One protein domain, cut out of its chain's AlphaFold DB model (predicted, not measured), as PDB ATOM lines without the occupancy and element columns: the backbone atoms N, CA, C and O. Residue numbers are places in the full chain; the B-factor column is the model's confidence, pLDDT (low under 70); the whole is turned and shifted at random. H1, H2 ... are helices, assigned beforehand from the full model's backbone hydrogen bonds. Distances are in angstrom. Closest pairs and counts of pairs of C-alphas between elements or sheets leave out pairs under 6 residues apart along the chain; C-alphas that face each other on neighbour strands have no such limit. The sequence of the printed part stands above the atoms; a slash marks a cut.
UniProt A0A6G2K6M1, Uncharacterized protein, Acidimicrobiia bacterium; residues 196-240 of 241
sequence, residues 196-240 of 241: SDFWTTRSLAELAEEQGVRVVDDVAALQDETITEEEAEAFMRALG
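Overview. This is residues 196 to 240 of the 241 residues of an uncharacterized protein of Acidimicrobiia bacterium (UniProt A0A6G2K6M1). The printed part is a stretched-out chain with no packed core: three short helices are spread along its length, with H1 towards one end, H2 on the way across and H3 at the other end. None of the three touches another, and the stretches between them are open chain. The printed part has 45 residues and no named strand; the helices follow in the order H1, H2, H3 and hold 22 of the residues, under half, in an all-helix class. It is extended, with a radius of gyration of the C-alphas of 16.9 A, and the C-alphas span 48 by 20 by 16 A, the outline of a rod.

Arrangement. Residues 196 to 203 come before H1, residues 204 to 210, whose centre is at (-3.192, -19.598, -17.036). A short link of 8 residues joins H1 to H2, residues 219 to 222, with its centre at (-7.886, -1.980, -7.163). H1 and H2 are apart, with no C-alpha of the one within 8 A of the other. A short link of 6 residues then joins H2 to H3, residues 229 to 239, with its centre at (-20.923, -1.512, 2.693). H2 and H3 are apart by the same test, and H1 and H3 are apart too. Residues 206 to 212, of which 206 to 210 belong to H1, stand free, with no C-alpha 8 or more residues away along the chain within 10 A. In H1 and H3 every O i to N i+4 pair is within hydrogen-bond range; H2, with 4 residues, is too short for such a pair, and its 1 pair of O i and N i+3 is within range.

Along the chain. The printed part begins at Ser 196, with its C-alpha at (-7.992, -32.603, -26.973). H1 runs from Leu 204, C-alpha at (-4.111, -22.387, -12.759), to Glu 210, 10.1 A from first to last C-alpha. H2 runs from Val 219 to Leu 222. H3, the longest helix by residues with 11, runs from Glu 229 to Leu 239, C-alpha at (-19.648, -9.029, 5.115), and is 15.5 A from first to last C-alpha.

Size, cuts and confidence. The two C-alphas farthest apart are those of Ser 196 and Glu 230, at 48.8 A, and the first and last printed C-alphas, of Ser 196 and Gly 240, are 44.7 A apart. The printed part has no cut, and neither link is long. The mean pLDDT of the printed part is 70.1. Twenty residues are under 70, namely residues 196 to 202, 204 to 205 and 214 to 224; H3 has a mean of 84.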
ATOM      1  N   SER A 196      -9.107 -31.818 -27.527       50.47
ATOM      2  CA  SER A 196      -7.992 -32.603 -26.973       50.47
ATOM      3  C   SER A 196      -7.399 -31.992 -25.703       50.47
ATOM      4  O   SER A 196      -6.902 -32.731 -24.857       50.47
ATOM      5  N   ASP A 197      -7.515 -30.677 -25.530       45.56
ATOM      6  CA  ASP A 197      -6.965 -29.978 -24.369       45.56
ATOM      7  C   ASP A 197      -7.896 -29.986 -23.152       45.56
ATOM      8  O   ASP A 197      -7.439 -29.763 -22.031       45.56
ATOM      9  N   PHE A 198      -9.181 -30.310 -23.339       44.97
ATOM     10  CA  PHE A 198     -10.195 -30.275 -22.279       44.97
ATOM     11  C   PHE A 198      -9.872 -31.222 -21.112       44.97
ATOM     12  O   PHE A 198     -10.233 -30.952 -19.970       44.97
ATOM     13  N   TRP A 199      -9.153 -32.314 -21.393       48.06
ATOM     14  CA  TRP A 199      -8.750 -33.310 -20.397       48.06
ATOM     15  C   TRP A 199      -7.291 -33.176 -19.941       48.06
ATOM     16  O   TRP A 199      -6.837 -33.966 -19.112       48.06
ATOM     17  N   THR A 200      -6.547 -32.179 -20.430       49.91
ATOM     18  CA  THR A 200      -5.223 -31.884 -19.869       49.91
ATOM     19  C   THR A 200      -5.371 -31.135 -18.552       49.91
ATOM     20  O   THR A 200      -6.056 -30.118 -18.462       49.91
ATOM     21  N   THR A 201      -4.725 -31.639 -17.502       41.25
ATOM     22  CA  THR A 201      -4.636 -30.935 -16.221       41.25
ATOM     23  C   THR A 201      -3.710 -29.735 -16.403       41.25
ATOM     24  O   THR A 201      -2.506 -29.826 -16.179       41.25
ATOM     25  N   ARG A 202      -4.256 -28.611 -16.875       55.06
ATOM     26  CA  ARG A 202      -3.524 -27.344 -16.943       55.06
ATOM     27  C   ARG A 202      -3.445 -26.734 -15.555       55.06
ATOM     28  O   ARG A 202      -4.406 -26.769 -14.783       55.06
ATOM     29  N   SER A 203      -2.286 -26.192 -15.219       70.38
ATOM     30  CA  SER A 203      -2.136 -25.451 -13.976       70.38
ATOM     31  C   SER A 203      -2.951 -24.152 -14.035       70.38
ATOM     32  O   SER A 203      -3.174 -23.576 -15.101       70.38
ATOM     33  N   LEU A 204      -3.375 -23.655 -12.869       62.00
ATOM     34  CA  LEU A 204      -4.111 -22.387 -12.759       62.00
ATOM     35  C   LEU A 204      -3.342 -21.213 -13.402       62.00
ATOM     36  O   LEU A 204      -3.954 -20.297 -13.939       62.00
ATOM     37  N   ALA A 205      -2.005 -21.257 -13.359       68.94
ATOM     38  CA  ALA A 205      -1.133 -20.238 -13.938       68.94
ATOM     39  C   ALA A 205      -1.174 -20.230 -15.476       68.94
ATOM     40  O   ALA A 205      -1.266 -19.163 -16.073       68.94
ATOM     41  N   GLU A 206      -1.172 -21.407 -16.107       70.44
ATOM     42  CA  GLU A 206      -1.263 -21.541 -17.568       70.44
ATOM     43  C   GLU A 206      -2.637 -21.097 -18.085       70.44
ATOM     44  O   GLU A 206      -2.727 -20.381 -19.079       70.44
ATOM     45  N   LEU A 207      -3.710 -21.451 -17.366       72.69
ATOM     46  CA  LEU A 207      -5.067 -21.000 -17.696       72.69
ATOM     47  C   LEU A 207      -5.221 -19.480 -17.559       72.69
ATOM     48  O   LEU A 207      -5.897 -18.851 -18.371       72.69
ATOM     49  N   ALA A 208      -4.596 -18.884 -16.542       70.25
ATOM     50  CA  ALA A 208      -4.622 -17.441 -16.335       70.25
ATOM     51  C   ALA A 208      -3.918 -16.691 -17.482       70.25
ATOM     52  O   ALA A 208      -4.459 -15.715 -18.000       70.25
ATOM     53  N   GLU A 209      -2.758 -17.177 -17.932       76.12
ATOM     54  CA  GLU A 209      -2.005 -16.578 -19.041       76.12
ATOM     55  C   GLU A 209      -2.773 -16.641 -20.371       76.12
ATOM     56  O   GLU A 209      -2.868 -15.641 -21.086       76.12
ATOM     57  N   GLU A 210      -3.392 -17.783 -20.673       77.56
ATOM     58  CA  GLU A 210      -4.142 -18.003 -21.913       77.56
ATOM     59  C   GLU A 210      -5.446 -17.195 -21.977       77.56
ATOM     60  O   GLU A 210      -5.788 -16.634 -23.019       77.56
ATOM     61  N   GLN A 211      -6.156 -17.068 -20.852       77.69
ATOM     62  CA  GLN A 211      -7.372 -16.250 -20.753       77.69
ATOM     63  C   GLN A 211      -7.069 -14.746 -20.629       77.69
ATOM     64  O   GLN A 211      -7.983 -13.936 -20.473       77.69
ATOM     65  N   GLY A 212      -5.789 -14.352 -20.663       76.88
ATOM     66  CA  GLY A 212      -5.363 -12.971 -20.446       76.88
ATOM     67  C   GLY A 212      -5.687 -12.448 -19.043       76.88
ATOM     68  O   GLY A 212      -5.660 -11.237 -18.813       76.88
ATOM     69  N   VAL A 213      -5.995 -13.345 -18.102       74.69
ATOM     70  CA  VAL A 213      -6.303 -13.027 -16.712       74.69
ATOM     71  C   VAL A 213      -4.983 -12.807 -15.992       74.69
ATOM     72  O   VAL A 213      -4.245 -13.735 -15.676       74.69
ATOM     73  N   ARG A 214      -4.662 -11.543 -15.734       65.94
ATOM     74  CA  ARG A 214      -3.508 -11.186 -14.910       65.94
ATOM     75  C   ARG A 214      -3.914 -11.197 -13.446       65.94
ATOM     76  O   ARG A 214      -5.025 -10.793 -13.106       65.94
ATOM     77  N   VAL A 215      -3.001 -11.635 -12.585       63.84
ATOM     78  CA  VAL A 215      -3.134 -11.409 -11.145       63.84
ATOM     79  C   VAL A 215      -3.235  -9.901 -10.937       63.84
ATOM     80  O   VAL A 215      -2.448  -9.130 -11.487       63.84
ATOM     81  N   VAL A 216      -4.272  -9.476 -10.223       62.28
ATOM     82  CA  VAL A 216      -4.462  -8.065  -9.911       62.28
ATOM     83  C   VAL A 216      -3.546  -7.736  -8.743       62.28
ATOM     84  O   VAL A 216      -3.851  -8.043  -7.594       62.28
ATOM     85  N   ASP A 217      -2.393  -7.156  -9.068       64.44
ATOM     86  CA  ASP A 217      -1.344  -6.830  -8.096       64.44
ATOM     87  C   ASP A 217      -1.689  -5.603  -7.229       64.44
ATOM     88  O   ASP A 217      -1.002  -5.319  -6.248       64.44
ATOM     89  N   ASP A 218      -2.761  -4.882  -7.574       62.47
ATOM     90  CA  ASP A 218      -3.227  -3.699  -6.860       62.47
ATOM     91  C   ASP A 218      -4.751  -3.719  -6.678       62.47
ATOM     92  O   ASP A 218      -5.522  -3.543  -7.622       62.47
ATOM     93  N   VAL A 219      -5.191  -3.909  -5.434       61.69
ATOM     94  CA  VAL A 219      -6.611  -3.904  -5.052       61.69
ATOM     95  C   VAL A 219      -7.255  -2.536  -5.309       61.69
ATOM     96  O   VAL A 219      -8.456  -2.473  -5.558       61.69
ATOM     97  N   ALA A 220      -6.480  -1.445  -5.318       64.56
ATOM     98  CA  ALA A 220      -7.003  -0.122  -5.651       64.56
ATOM     99  C   ALA A 220      -7.480  -0.033  -7.112       64.56
ATOM    100  O   ALA A 220      -8.397   0.727  -7.403       64.56
ATOM    101  N   ALA A 221      -6.938  -0.857  -8.020       66.75
ATOM    102  CA  ALA A 221      -7.379  -0.923  -9.416       66.75
ATOM    103  C   ALA A 221      -8.715  -1.674  -9.606       66.75
ATOM    104  O   ALA A 221      -9.275  -1.649 -10.699       66.75
ATOM    105  N   LEU A 222      -9.225  -2.338  -8.559       64.94
ATOM    106  CA  LEU A 222     -10.551  -2.973  -8.535       64.94
ATOM    107  C   LEU A 222     -11.646  -2.038  -8.012       64.94
ATOM    108  O   LEU A 222     -12.800  -2.457  -7.922       64.94
ATOM    109  N   GLN A 223     -11.304  -0.803  -7.633       65.38
ATOM    110  CA  GLN A 223     -12.304   0.178  -7.234       65.38
ATOM    111  C   GLN A 223     -13.108   0.606  -8.458       65.38
ATOM    112  O   GLN A 223     -12.597   1.243  -9.377       65.38
ATOM    113  N   ASP A 224     -14.381   0.231  -8.459       69.75
ATOM    114  CA  ASP A 224     -15.352   0.726  -9.418       69.75
ATOM    115  C   ASP A 224     -15.711   2.172  -9.042       69.75
ATOM    116  O   ASP A 224     -16.309   2.417  -7.994       69.75
ATOM    117  N   GLU A 225     -15.339   3.135  -9.892       72.12
ATOM    118  CA  GLU A 225     -15.629   4.567  -9.698       72.12
ATOM    119  C   GLU A 225     -17.137   4.878  -9.660       72.12
ATOM    120  O   GLU A 225     -17.535   5.994  -9.320       72.12
ATOM    121  N   THR A 226     -17.988   3.913 -10.020       77.25
ATOM    122  CA  THR A 226     -19.446   4.052  -9.970       77.25
ATOM    123  C   THR A 226     -20.055   3.669  -8.624       77.25
ATOM    124  O   THR A 226     -21.211   4.018  -8.381       77.25
ATOM    125  N   ILE A 227     -19.297   3.015  -7.736       80.00
ATOM    126  CA  ILE A 227     -19.764   2.660  -6.392       80.00
ATOM    127  C   ILE A 227     -19.605   3.862  -5.468       80.00
ATOM    128  O   ILE A 227     -18.519   4.417  -5.293       80.00
ATOM    129  N   THR A 228     -20.705   4.253  -4.834       83.38
ATOM    130  CA  THR A 228     -20.688   5.317  -3.832       83.38
ATOM    131  C   THR A 228     -20.096   4.823  -2.509       83.38
ATOM    132  O   THR A 228     -20.179   3.646  -2.158       83.38
ATOM    133  N   GLU A 229     -19.517   5.736  -1.729       80.81
ATOM    134  CA  GLU A 229     -18.929   5.421  -0.417       80.81
ATOM    135  C   GLU A 229     -19.959   4.788   0.544       80.81
ATOM    136  O   GLU A 229     -19.628   3.899   1.324       80.81
ATOM    137  N   GLU A 230     -21.233   5.169   0.413       85.50
ATOM    138  CA  GLU A 230     -22.351   4.612   1.183       85.50
ATOM    139  C   GLU A 230     -22.663   3.151   0.805       85.50
ATOM    140  O   GLU A 230     -22.908   2.317   1.679       85.50
ATOM    141  N   GLU A 231     -22.607   2.810  -0.485       83.88
ATOM    142  CA  GLU A 231     -22.789   1.436  -0.971       83.88
ATOM    143  C   GLU A 231     -21.618   0.536  -0.570       83.88
ATOM    144  O   GLU A 231     -21.832  -0.605  -0.147       83.88
ATOM    145  N   ALA A 232     -20.390   1.057  -0.633       81.75
ATOM    146  CA  ALA A 232     -19.204   0.351  -0.162       81.75
ATOM    147  C   ALA A 232     -19.296   0.052   1.345       81.75
ATOM    148  O   ALA A 232     -19.044  -1.077   1.771       81.75
ATOM    149  N   GLU A 233     -19.724   1.022   2.158       85.62
ATOM    150  CA  GLU A 233     -19.891   0.831   3.601       85.62
ATOM    151  C   GLU A 233     -21.021  -0.163   3.924       85.62
ATOM    152  O   GLU A 233     -20.876  -1.019   4.802       85.62
ATOM    153  N   ALA A 234     -22.137  -0.104   3.191       87.94
ATOM    154  CA  ALA A 234     -23.233  -1.062   3.329       87.94
ATOM    155  C   ALA A 234     -22.792  -2.496   2.991       87.94
ATOM    156  O   ALA A 234     -23.164  -3.437   3.699       87.94
ATOM    157  N   PHE A 235     -21.970  -2.662   1.952       79.75
ATOM    158  CA  PHE A 235     -21.416  -3.952   1.550       79.75
ATOM    159  C   PHE A 235     -20.436  -4.514   2.591       79.75
ATOM    160  O   PHE A 235     -20.570  -5.671   2.996       79.75
ATOM    161  N   MET A 236     -19.509  -3.697   3.099       85.31
ATOM    162  CA  MET A 236     -18.558  -4.116   4.142       85.31
ATOM    163  C   MET A 236     -19.279  -4.527   5.432       85.31
ATOM    164  O   MET A 236     -19.013  -5.595   5.988       85.31
ATOM    165  N   ARG A 237     -20.308  -3.762   5.825       88.88
ATOM    166  CA  ARG A 237     -21.166  -4.086   6.973       88.88
ATOM    167  C   ARG A 237     -21.903  -5.418   6.797       88.88
ATOM    168  O   ARG A 237     -22.082  -6.141   7.775       88.88
ATOM    169  N   ALA A 238     -22.321  -5.760   5.576       82.00
ATOM    170  CA  ALA A 238     -22.965  -7.040   5.275       82.00
ATOM    171  C   ALA A 238     -21.988  -8.232   5.332       82.00
ATOM    172  O   ALA A 238     -22.393  -9.326   5.720       82.00
ATOM    173  N   LEU A 239     -20.710  -8.020   4.995       80.56
ATOM    174  CA  LEU A 239     -19.648  -9.029   5.115       80.56
ATOM    175  C   LEU A 239     -19.105  -9.189   6.545       80.56
ATOM    176  O   LEU A 239     -18.364 -10.135   6.811       80.56
ATOM    177  N   GLY A 240     -19.486  -8.302   7.470       74.06
ATOM    178  CA  GLY A 240     -19.026  -8.331   8.860       74.06
ATOM    179  C   GLY A 240     -17.578  -7.866   9.039       74.06
ATOM    180  O   GLY A 240     -16.930  -8.290  10.000       74.06
TER     181      GLY A 240